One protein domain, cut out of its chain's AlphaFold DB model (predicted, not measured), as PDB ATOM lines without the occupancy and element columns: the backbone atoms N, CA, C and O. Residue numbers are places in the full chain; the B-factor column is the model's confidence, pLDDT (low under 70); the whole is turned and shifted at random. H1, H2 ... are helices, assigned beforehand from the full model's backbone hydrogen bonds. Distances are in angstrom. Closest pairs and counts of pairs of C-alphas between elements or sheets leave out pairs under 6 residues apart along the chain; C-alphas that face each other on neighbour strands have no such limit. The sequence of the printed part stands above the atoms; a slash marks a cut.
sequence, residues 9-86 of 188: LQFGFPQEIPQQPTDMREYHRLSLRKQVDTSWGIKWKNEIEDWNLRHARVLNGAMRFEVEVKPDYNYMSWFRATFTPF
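Overview. This is residues 9 to 86 of the 188 residues of an uncharacterized protein of Trifolium pratense (UniProt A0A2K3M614). There is little regular structure: the printed part is a flat, open loop with five small helices strung along it. It runs out through residues 14 to 24 and H1, turns at residues 33 to 37, returns through H2, H3 and H4, and brings H5 back beside residues 15 to 17. The 78 printed residues include no named strand; the class is all helix, with 30 residues in named elements. The whole is extended, with a radius of gyration of the C-alphas of 18.9 A and spans of 55 by 32 by 16 A.

Arrangement. H1, residues 25 to 28, is apart from H2, residues 40 to 43. H2 is close to but not clearly touching H3, residues 45 to 52; their closest C-alphas, of Gly 41 and Ile 48, are 7.6 A apart. H3 and H4, residues 54 to 57, meet only through their link. H5, residues 73 to 82, is apart from H4. In H3 and H5 every O i to N i+4 pair is within hydrogen-bond range; H1, H2 and H4 are too short for one.

Along the chain. H1 begins at C-alpha 25 (266.345, 21.873, -76.649). H3 is 10.6 A long, H5 14.1 A, ending at C-alpha 82 (269.513, 21.574, -55.322).

Size, cuts and confidence. The printed part has no cut. The links H1 to H2 and H4 to H5 are long. Residues 34 to 37, 65 to 66 and 85 to 86 have pLDDT under 70.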
ATOM      1  N   LEU A   9     257.487   8.720 -53.760       84.44
ATOM      2  CA  LEU A   9     256.850   8.863 -52.435       84.44
ATOM      3  C   LEU A   9     255.328   8.920 -52.480       84.44
ATOM      4  O   LEU A   9     254.684   8.368 -51.594       84.44
ATOM      5  N   GLN A  10     254.743   9.546 -53.506       83.44
ATOM      6  CA  GLN A  10     253.282   9.637 -53.636       83.44
ATOM      7  C   GLN A  10     252.636   8.260 -53.819       83.44
ATOM      8  O   GLN A  10     251.467   8.071 -53.503       83.44
ATOM      9  N   PHE A  11     253.424   7.297 -54.293       82.69
ATOM     10  CA  PHE A  11     253.022   5.917 -54.503       82.69
ATOM     11  C   PHE A  11     253.613   4.984 -53.437       82.69
ATOM     12  O   PHE A  11     253.682   3.784 -53.657       82.69
ATOM     13  N   GLY A  12     254.080   5.493 -52.293       84.50
ATOM     14  CA  GLY A  12     254.588   4.644 -51.208       84.50
ATOM     15  C   GLY A  12     255.894   3.910 -51.533       84.50
ATOM     16  O   GLY A  12     256.189   2.880 -50.924       84.50
ATOM     17  N   PHE A  13     256.689   4.416 -52.480       85.50
ATOM     18  CA  PHE A  13     258.029   3.906 -52.776       85.50
ATOM     19  C   PHE A  13     259.116   4.819 -52.193       85.50
ATOM     20  O   PHE A  13     258.928   6.038 -52.142       85.50
ATOM     21  N   PRO A  14     260.280   4.265 -51.802       86.31
ATOM     22  CA  PRO A  14     261.444   5.070 -51.446       86.31
ATOM     23  C   PRO A  14     261.828   6.041 -52.569       86.31
ATOM     24  O   PRO A  14     261.843   5.673 -53.747       86.31
ATOM     25  N   GLN A  15     262.149   7.281 -52.198       87.81
ATOM     26  CA  GLN A  15     262.606   8.296 -53.141       87.81
ATOM     27  C   GLN A  15     264.114   8.238 -53.305       87.81
ATOM     28  O   GLN A  15     264.856   8.507 -52.365       87.81
ATOM     29  N   GLU A  16     264.549   7.964 -54.523       87.88
ATOM     30  CA  GLU A  16     265.944   8.124 -54.916       87.88
ATOM     31  C   GLU A  16     266.183   9.548 -55.428       87.88
ATOM     32  O   GLU A  16     265.242  10.261 -55.806       87.88
ATOM     33  N   ILE A  17     267.454   9.956 -55.453       89.12
ATOM     34  CA  ILE A  17     267.871  11.178 -56.143       89.12
ATOM     35  C   ILE A  17     267.560  10.994 -57.633       89.12
ATOM     36  O   ILE A  17     268.076  10.052 -58.239       89.12
ATOM     37  N   PRO A  18     266.716  11.852 -58.226       85.56
ATOM     38  CA  PRO A  18     266.329  11.697 -59.613       85.56
ATOM     39  C   PRO A  18     267.511  11.961 -60.536       85.56
ATOM     40  O   PRO A  18     268.394  12.777 -60.248       85.56
ATOM     41  N   GLN A  19     267.503  11.285 -61.681       84.19
ATOM     42  CA  GLN A  19     268.487  11.548 -62.720       84.19
ATOM     43  C   GLN A  19     268.313  12.964 -63.285       84.19
ATOM     44  O   GLN A  19     267.267  13.607 -63.150       84.19
ATOM     45  N   GLN A  20     269.354  13.471 -63.949       83.00
ATOM     46  CA  GLN A  20     269.233  14.755 -64.631       83.00
ATOM     47  C   GLN A  20     268.136  14.676 -65.701       83.00
ATOM     48  O   GLN A  20     268.029  13.659 -66.397       83.00
ATOM     49  N   PRO A  21     267.306  15.723 -65.842       80.81
ATOM     50  CA  PRO A  21     266.290  15.748 -66.878       80.81
ATOM     51  C   PRO A  21     266.946  15.679 -68.258       80.81
ATOM     52  O   PRO A  21     267.985  16.292 -68.498       80.81
ATOM     53  N   THR A  22     266.314  14.949 -69.179       81.56
ATOM     54  CA  THR A  22     266.741  14.923 -70.580       81.56
ATOM     55  C   THR A  22     266.725  16.340 -71.154       81.56
ATOM     56  O   THR A  22     265.745  17.067 -70.980       81.56
ATOM     57  N   ASP A  23     267.786  16.718 -71.865       83.75
ATOM     58  CA  ASP A  23     267.821  17.975 -72.605       83.75
ATOM     59  C   ASP A  23     266.845  17.922 -73.786       83.75
ATOM     60  O   ASP A  23     266.991  17.114 -74.702       83.75
ATOM     61  N   MET A  24     265.840  18.796 -73.755       82.38
ATOM     62  CA  MET A  24     264.785  18.849 -74.764       82.38
ATOM     63  C   MET A  24     264.991  19.966 -75.805       82.38
ATOM     64  O   MET A  24     264.120  20.178 -76.650       82.38
ATOM     65  N   ARG A  25     266.117  20.700 -75.778       85.00
ATOM     66  CA  ARG A  25     266.345  21.873 -76.649       85.00
ATOM     67  C   ARG A  25     266.183  21.564 -78.136       85.00
ATOM     68  O   ARG A  25     265.586  22.358 -78.858       85.00
ATOM     69  N   GLU A  26     266.656  20.408 -78.587       80.00
ATOM     70  CA  GLU A  26     266.571  20.014 -79.998       80.00
ATOM     71  C   GLU A  26     265.134  19.724 -80.456       80.00
ATOM     72  O   GLU A  26     264.780  20.043 -81.592       80.00
ATOM     73  N   TYR A  27     264.256  19.240 -79.570       77.81
ATOM     74  CA  TYR A  27     262.829  19.099 -79.889       77.81
ATOM     75  C   TYR A  27     262.167  20.463 -80.097       77.81
ATOM     76  O   TYR A  27     261.296  20.608 -80.952       77.81
ATOM     77  N   HIS A  28     262.604  21.487 -79.358       81.06
ATOM     78  CA  HIS A  28     262.070  22.846 -79.482       81.06
ATOM     79  C   HIS A  28     262.623  23.610 -80.693       81.06
ATOM     80  O   HIS A  28     262.050  24.619 -81.098       81.06
ATOM     81  N   ARG A  29     263.720  23.141 -81.301       79.88
ATOM     82  CA  ARG A  29     264.279  23.729 -82.530       79.88
ATOM     83  C   ARG A  29     263.508  23.354 -83.793       79.88
ATOM     84  O   ARG A  29     263.749  23.934 -84.853       79.88
ATOM     85  N   LEU A  30     262.591  22.394 -83.702       74.62
ATOM     86  CA  LEU A  30     261.776  21.959 -84.826       74.62
ATOM     87  C   LEU A  30     260.801  23.070 -85.223       74.62
ATOM     88  O   LEU A  30     259.912  23.445 -84.465       74.62
ATOM     89  N   SER A  31     260.955  23.585 -86.442       73.44
ATOM     90  CA  SER A  31     260.029  24.546 -87.034       73.44
ATOM     91  C   SER A  31     259.368  23.948 -88.267       73.44
ATOM     92  O   SER A  31     260.058  23.461 -89.162       73.44
ATOM     93  N   LEU A  32     258.043  24.072 -88.353       72.31
ATOM     94  CA  LEU A  32     257.243  23.649 -89.511       72.31
ATOM     95  C   LEU A  32     257.639  24.362 -90.816       72.31
ATOM     96  O   LEU A  32     257.338  23.878 -91.897       72.31
ATOM     97  N   ARG A  33     258.336  25.504 -90.739       72.06
ATOM     98  CA  ARG A  33     258.645  26.360 -91.900       72.06
ATOM     99  C   ARG A  33     259.822  25.884 -92.759       72.06
ATOM    100  O   ARG A  33     260.038  26.442 -93.827       72.06
ATOM    101  N   LYS A  34     260.624  24.926 -92.282       63.84
ATOM    102  CA  LYS A  34     261.847  24.445 -92.962       63.84
ATOM    103  C   LYS A  34     261.988  22.918 -92.934       63.84
ATOM    104  O   LYS A  34     263.095  22.403 -93.073       63.84
ATOM    105  N   GLN A  35     260.901  22.189 -92.686       62.88
ATOM    106  CA  GLN A  35     260.950  20.730 -92.689       62.88
ATOM    107  C   GLN A  35     261.058  20.237 -94.135       62.88
ATOM    108  O   GLN A  35     260.104  20.318 -94.900       62.88
ATOM    109  N   VAL A  36     262.230  19.710 -94.489       64.81
ATOM    110  CA  VAL A  36     262.308  18.619 -95.468       64.81
ATOM    111  C   VAL A  36     261.487  17.470 -94.890       64.81
ATOM    112  O   VAL A  36     261.506  17.300 -93.666       64.81
ATOM    113  N   ASP A  37     260.767  16.729 -95.728       69.19
ATOM    114  CA  ASP A  37     259.922  15.605 -95.318       69.19
ATOM    115  C   ASP A  37     260.779  14.558 -94.586       69.19
ATOM    116  O   ASP A  37     261.452  13.712 -95.176       69.19
ATOM    117  N   THR A  38     260.904  14.731 -93.272       73.62
ATOM    118  CA  THR A  38     261.854  13.992 -92.456       73.62
ATOM    119  C   THR A  38     261.102  12.815 -91.889       73.62
ATOM    120  O   THR A  38     260.159  13.000 -91.122       73.62
ATOM    121  N   SER A  39     261.533  11.603 -92.232       81.69
ATOM    122  CA  SER A  39     260.938  10.400 -91.661       81.69
ATOM    123  C   SER A  39     261.082  10.414 -90.136       81.69
ATOM    124  O   SER A  39     262.176  10.242 -89.588       81.69
ATOM    125  N   TRP A  40     259.960  10.631 -89.446       80.31
ATOM    126  CA  TRP A  40     259.890  10.679 -87.984       80.31
ATOM    127  C   TRP A  40     260.313   9.348 -87.358       80.31
ATOM    128  O   TRP A  40     260.941   9.353 -86.303       80.31
ATOM    129  N   GLY A  41     260.049   8.231 -88.048       80.31
ATOM    130  CA  GLY A  41     260.471   6.892 -87.631       80.31
ATOM    131  C   GLY A  41     261.991   6.717 -87.595       80.31
ATOM    132  O   GLY A  41     262.510   6.041 -86.713       80.31
ATOM    133  N   ILE A  42     262.717   7.373 -88.506       81.88
ATOM    134  CA  ILE A  42     264.187   7.349 -88.523       81.88
ATOM    135  C   ILE A  42     264.743   8.360 -87.520       81.88
ATOM    136  O   ILE A  42     265.652   8.045 -86.751       81.88
ATOM    137  N   LYS A  43     264.188   9.576 -87.513       83.75
ATOM    138  CA  LYS A  43     264.672  10.675 -86.673       83.75
ATOM    139  C   LYS A  43     264.553  10.378 -85.179       83.75
ATOM    140  O   LYS A  43     265.463  10.721 -84.435       83.75
ATOM    141  N   TRP A  44     263.456   9.746 -84.767       85.44
ATOM    142  CA  TRP A  44     263.127   9.503 -83.361       85.44
ATOM    143  C   TRP A  44     263.116   8.018 -83.004       85.44
ATOM    144  O   TRP A  44     262.323   7.556 -82.183       85.44
ATOM    145  N   LYS A  45     263.985   7.240 -83.659       88.81
ATOM    146  CA  LYS A  45     264.071   5.787 -83.467       88.81
ATOM    147  C   LYS A  45     264.272   5.407 -81.995       88.81
ATOM    148  O   LYS A  45     263.681   4.441 -81.523       88.81
ATOM    149  N   ASN A  46     265.076   6.193 -81.277       87.12
ATOM    150  CA  ASN A  46     265.417   5.928 -79.887       87.12
ATOM    151  C   ASN A  46     264.194   6.149 -78.996       87.12
ATOM    152  O   ASN A  46     263.925   5.334 -78.135       87.12
ATOM    153  N   GLU A  47     263.421   7.207 -79.232       86.19
ATOM    154  CA  GLU A  47     262.194   7.538 -78.504       86.19
ATOM    155  C   GLU A  47     261.101   6.498 -78.739       86.19
ATOM    156  O   GLU A  47     260.353   6.167 -77.819       86.19
ATOM    157  N   ILE A  48     261.019   5.976 -79.966       87.94
ATOM    158  CA  ILE A  48     260.103   4.892 -80.328       87.94
ATOM    159  C   ILE A  48     260.475   3.613 -79.570       87.94
ATOM    160  O   ILE A  48     259.605   2.988 -78.966       87.94
ATOM    161  N   GLU A  49     261.754   3.242 -79.555       89.62
ATOM    162  CA  GLU A  49     262.260   2.101 -78.782       89.62
ATOM    163  C   GLU A  49     261.975   2.266 -77.282       89.62
ATOM    164  O   GLU A  49     261.399   1.390 -76.633       89.62
ATOM    165  N   ASP A  50     262.279   3.445 -76.756       85.69
ATOM    166  CA  ASP A  50     262.031   3.849 -75.381       85.69
ATOM    167  C   ASP A  50     260.544   3.728 -74.992       85.69
ATOM    168  O   ASP A  50     260.210   3.247 -73.904       85.69
ATOM    169  N   TRP A  51     259.636   4.131 -75.885       86.50
ATOM    170  CA  TRP A  51     258.187   4.002 -75.706       86.50
ATOM    171  C   TRP A  51     257.700   2.552 -75.799       86.50
ATOM    172  O   TRP A  51     256.801   2.134 -75.058       86.50
ATOM    173  N   ASN A  52     258.288   1.752 -76.686       89.75
ATOM    174  CA  ASN A  52     257.979   0.328 -76.786       89.75
ATOM    175  C   ASN A  52     258.342  -0.403 -75.484       89.75
ATOM    176  O   ASN A  52     257.592  -1.270 -75.036       89.75
ATOM    177  N   LEU A  53     259.408   0.034 -74.810       87.94
ATOM    178  CA  LEU A  53     259.848  -0.471 -73.508       87.94
ATOM    179  C   LEU A  53     259.122   0.154 -72.301       87.94
ATOM    180  O   LEU A  53     259.496  -0.119 -71.160       87.94
ATOM    181  N   ARG A  54     258.067   0.958 -72.502       85.94
ATOM    182  CA  ARG A  54     257.373   1.676 -71.408       85.94
ATOM    183  C   ARG A  54     256.906   0.773 -70.264       85.94
ATOM    184  O   ARG A  54     256.980   1.173 -69.108       85.94
ATOM    185  N   HIS A  55     256.468  -0.450 -70.568       82.81
ATOM    186  CA  HIS A  55     255.981  -1.402 -69.561       82.81
ATOM    187  C   HIS A  55     257.086  -1.866 -68.610       82.81
ATOM    188  O   HIS A  55     256.825  -2.103 -67.437       82.81
ATOM    189  N   ALA A  56     258.335  -1.915 -69.080       81.69
ATOM    190  CA  ALA A  56     259.487  -2.217 -68.235       81.69
ATOM    191  C   ALA A  56     259.878  -1.044 -67.314       81.69
ATOM    192  O   ALA A  56     260.662  -1.230 -66.388       81.69
ATOM    193  N   ARG A  57     259.340   0.162 -67.556       73.31
ATOM    194  CA  ARG A  57     259.625   1.395 -66.796       73.31
ATOM    195  C   ARG A  57     258.548   1.736 -65.765       73.31
ATOM    196  O   ARG A  57     258.605   2.802 -65.149       73.31
ATOM    197  N   VAL A  58     257.565   0.856 -65.582       78.38
ATOM    198  CA  VAL A  58     256.616   0.947 -64.469       78.38
ATOM    199  C   VAL A  58     257.392   0.807 -63.157       78.38
ATOM    200  O   VAL A  58     258.353   0.040 -63.074       78.38
ATOM    201  N   LEU A  59     257.012   1.591 -62.145       75.75
ATOM    202  CA  LEU A  59     257.625   1.513 -60.821       75.75
ATOM    203  C   LEU A  59     257.431   0.099 -60.260       75.75
ATOM    204  O   LEU A  59     256.313  -0.307 -59.960       75.75
ATOM    205  N   ASN A  60     258.534  -0.630 -60.130       71.81
ATOM    206  CA  ASN A  60     258.575  -1.980 -59.583       71.81
ATOM    207  C   ASN A  60     259.254  -1.950 -58.207       71.81
ATOM    208  O   ASN A  60     260.196  -1.187 -57.993       71.81
ATOM    209  N   GLY A  61     258.799  -2.793 -57.276       73.00
ATOM    210  CA  GLY A  61     259.387  -2.928 -55.940       73.00
ATOM    211  C   GLY A  61     258.349  -3.144 -54.840       73.00
ATOM    212  O   GLY A  61     257.146  -3.138 -55.091       73.00
ATOM    213  N   ALA A  62     258.821  -3.329 -53.605       71.94
ATOM    214  CA  ALA A  62     257.949  -3.432 -52.441       71.94
ATOM    215  C   ALA A  62     257.443  -2.039 -52.041       71.94
ATOM    216  O   ALA A  62     258.174  -1.240 -51.451       71.94
ATOM    217  N   MET A  63     256.189  -1.767 -52.385       72.88
ATOM    218  CA  MET A  63     255.425  -0.618 -51.911       72.88
ATOM    219  C   MET A  63     255.276  -0.713 -50.392       72.88
ATOM    220  O   MET A  63     254.914  -1.765 -49.865       72.88
ATOM    221  N   ARG A  64     255.574   0.363 -49.672       73.94
ATOM    222  CA  ARG A  64     255.559   0.376 -48.206       73.94
ATOM    223  C   ARG A  64     254.378   1.212 -47.724       73.94
ATOM    224  O   ARG A  64     254.548   2.358 -47.347       73.94
ATOM    225  N   PHE A  65     253.168   0.656 -47.764       67.44
ATOM    226  CA  PHE A  65     251.989   1.337 -47.203       67.44
ATOM    227  C   PHE A  65     251.877   1.202 -45.681       67.44
ATOM    228  O   PHE A  65     251.215   2.008 -45.038       67.44
ATOM    229  N   GLU A  66     252.519   0.185 -45.107       67.62
ATOM    230  CA  GLU A  66     252.390  -0.161 -43.686       67.62
ATOM    231  C   GLU A  66     253.292   0.682 -42.772       67.62
ATOM    232  O   GLU A  66     253.098   0.720 -41.561       67.62
ATOM    233  N   VAL A  67     254.278   1.378 -43.344       70.94
ATOM    234  CA  VAL A  67     255.239   2.216 -42.620       70.94
ATOM    235  C   VAL A  67     255.335   3.556 -43.334       70.94
ATOM    236  O   VAL A  67     255.384   3.596 -44.560       70.94
ATOM    237  N   GLU A  68     255.396   4.653 -42.575       74.50
ATOM    238  CA  GLU A  68     255.613   5.988 -43.136       74.50
ATOM    239  C   GLU A  68     256.882   5.995 -44.007       74.50
ATOM    240  O   GLU A  68     258.003   5.827 -43.517       74.50
ATOM    241  N   VAL A  69     256.711   6.171 -45.320       77.50
ATOM    242  CA  VAL A  69     257.828   6.205 -46.267       77.50
ATOM    243  C   VAL A  69     258.445   7.588 -46.232       77.50
ATOM    244  O   VAL A  69     257.917   8.538 -46.806       77.50
ATOM    245  N   LYS A  70     259.583   7.697 -45.548       82.50
ATOM    246  CA  LYS A  70     260.378   8.924 -45.523       82.50
ATOM    247  C   LYS A  70     261.485   8.875 -46.573       82.50
ATOM    248  O   LYS A  70     262.069   7.810 -46.791       82.50
ATOM    249  N   PRO A  71     261.797  10.015 -47.205       83.62
ATOM    250  CA  PRO A  71     263.008  10.135 -47.992       83.62
ATOM    251  C   PRO A  71     264.249   9.901 -47.122       83.62
ATOM    252  O   PRO A  71     264.268  10.267 -45.944       83.62
ATOM    253  N   ASP A  72     265.286   9.309 -47.709       88.75
ATOM    254  CA  ASP A  72     266.531   9.048 -46.991       88.75
ATOM    255  C   ASP A  72     267.374  10.324 -46.785       88.75
ATOM    256  O   ASP A  72     267.092  11.404 -47.319       88.75
ATOM    257  N   TYR A  73     268.433  10.200 -45.980       91.75
ATOM    258  CA  TYR A  73     269.338  11.308 -45.674       91.75
ATOM    259  C   TYR A  73     270.057  11.862 -46.916       91.75
ATOM    260  O   TYR A  73     270.239  13.077 -47.031       91.75
ATOM    261  N   ASN A  74     270.456  10.997 -47.851       91.88
ATOM    262  CA  ASN A  74     271.188  11.394 -49.053       91.88
ATOM    263  C   ASN A  74     270.291  12.208 -49.984       91.88
ATOM    264  O   ASN A  74     270.678  13.282 -50.445       91.88
ATOM    265  N   TYR A  75     269.063  11.740 -50.191       90.38
ATOM    266  CA  TYR A  75     268.031  12.444 -50.923       90.38
ATOM    267  C   TYR A  75     267.707  13.783 -50.263       90.38
ATOM    268  O   TYR A  75     267.680  14.800 -50.947       90.38
ATOM    269  N   MET A  76     267.511  13.824 -48.941       91.81
ATOM    270  CA  MET A  76     267.237  15.079 -48.231       91.81
ATOM    271  C   MET A  76     268.392  16.078 -48.326       91.81
ATOM    272  O   MET A  76     268.149  17.276 -48.472       91.81
ATOM    273  N   SER A  77     269.636  15.601 -48.291       93.00
ATOM    274  CA  SER A  77     270.828  16.434 -48.481       93.00
ATOM    275  C   SER A  77     270.891  17.001 -49.900       93.00
ATOM    276  O   SER A  77     271.029  18.212 -50.075       93.00
ATOM    277  N   TRP A  78     270.708  16.151 -50.916       91.38
ATOM    278  CA  TRP A  78     270.634  16.567 -52.318       91.38
ATOM    279  C   TRP A  78     269.493  17.559 -52.565       91.38
ATOM    280  O   TRP A  78     269.701  18.585 -53.214       91.38
ATOM    281  N   PHE A  79     268.309  17.281 -52.017       88.00
ATOM    282  CA  PHE A  79     267.128  18.121 -52.159       88.00
ATOM    283  C   PHE A  79     267.407  19.509 -51.595       88.00
ATOM    284  O   PHE A  79     267.224  20.486 -52.299       88.00
ATOM    285  N   ARG A  80     267.939  19.618 -50.374       88.19
ATOM    286  CA  ARG A  80     268.273  20.918 -49.766       88.19
ATOM    287  C   ARG A  80     269.346  21.689 -50.536       88.19
ATOM    288  O   ARG A  80     269.289  22.911 -50.558       88.19
ATOM    289  N   ALA A  81     270.305  20.992 -51.143       88.19
ATOM    290  CA  ALA A  81     271.367  21.617 -51.930       88.19
ATOM    291  C   ALA A  81     270.901  22.075 -53.324       88.19
ATOM    292  O   ALA A  81     271.407  23.064 -53.845       88.19
ATOM    293  N   THR A  82     269.956  21.353 -53.932       83.38
ATOM    294  CA  THR A  82     269.513  21.574 -55.322       83.38
ATOM    295  C   THR A  82     268.221  22.381 -55.400       83.38
ATOM    296  O   THR A  82     267.944  23.027 -56.407       83.38
ATOM    297  N   PHE A  83     267.402  22.330 -54.352       79.44
ATOM    298  CA  PHE A  83     266.151  23.061 -54.272       79.44
ATOM    299  C   PHE A  83     266.440  24.557 -54.244       79.44
ATOM    300  O   PHE A  83     266.838  25.115 -53.224       79.44
ATOM    301  N   THR A  84     266.185  25.214 -55.369       71.38
ATOM    302  CA  THR A  84     265.979  26.656 -55.389       71.38
ATOM    303  C   THR A  84     264.615  26.907 -54.761       71.38
ATOM    304  O   THR A  84     263.610  26.465 -55.330       71.38
ATOM    305  N   PRO A  85     264.525  27.601 -53.614       64.88
ATOM    306  CA  PRO A  85     263.239  28.041 -53.124       64.88
ATOM    307  C   PRO A  85     262.644  28.936 -54.203       64.88
ATOM    308  O   PRO A  85     263.143  30.033 -54.448       64.88
ATOM    309  N   PHE A  86     261.568  28.489 -54.849       62.56
ATOM    310  CA  PHE A  86     260.666  29.396 -55.551       62.56
ATOM    311  C   PHE A  86     259.879  30.172 -54.497       62.56
ATOM    312  O   PHE A  86     258.663  30.062 -54.376       62.56
TER     313      PHE A  86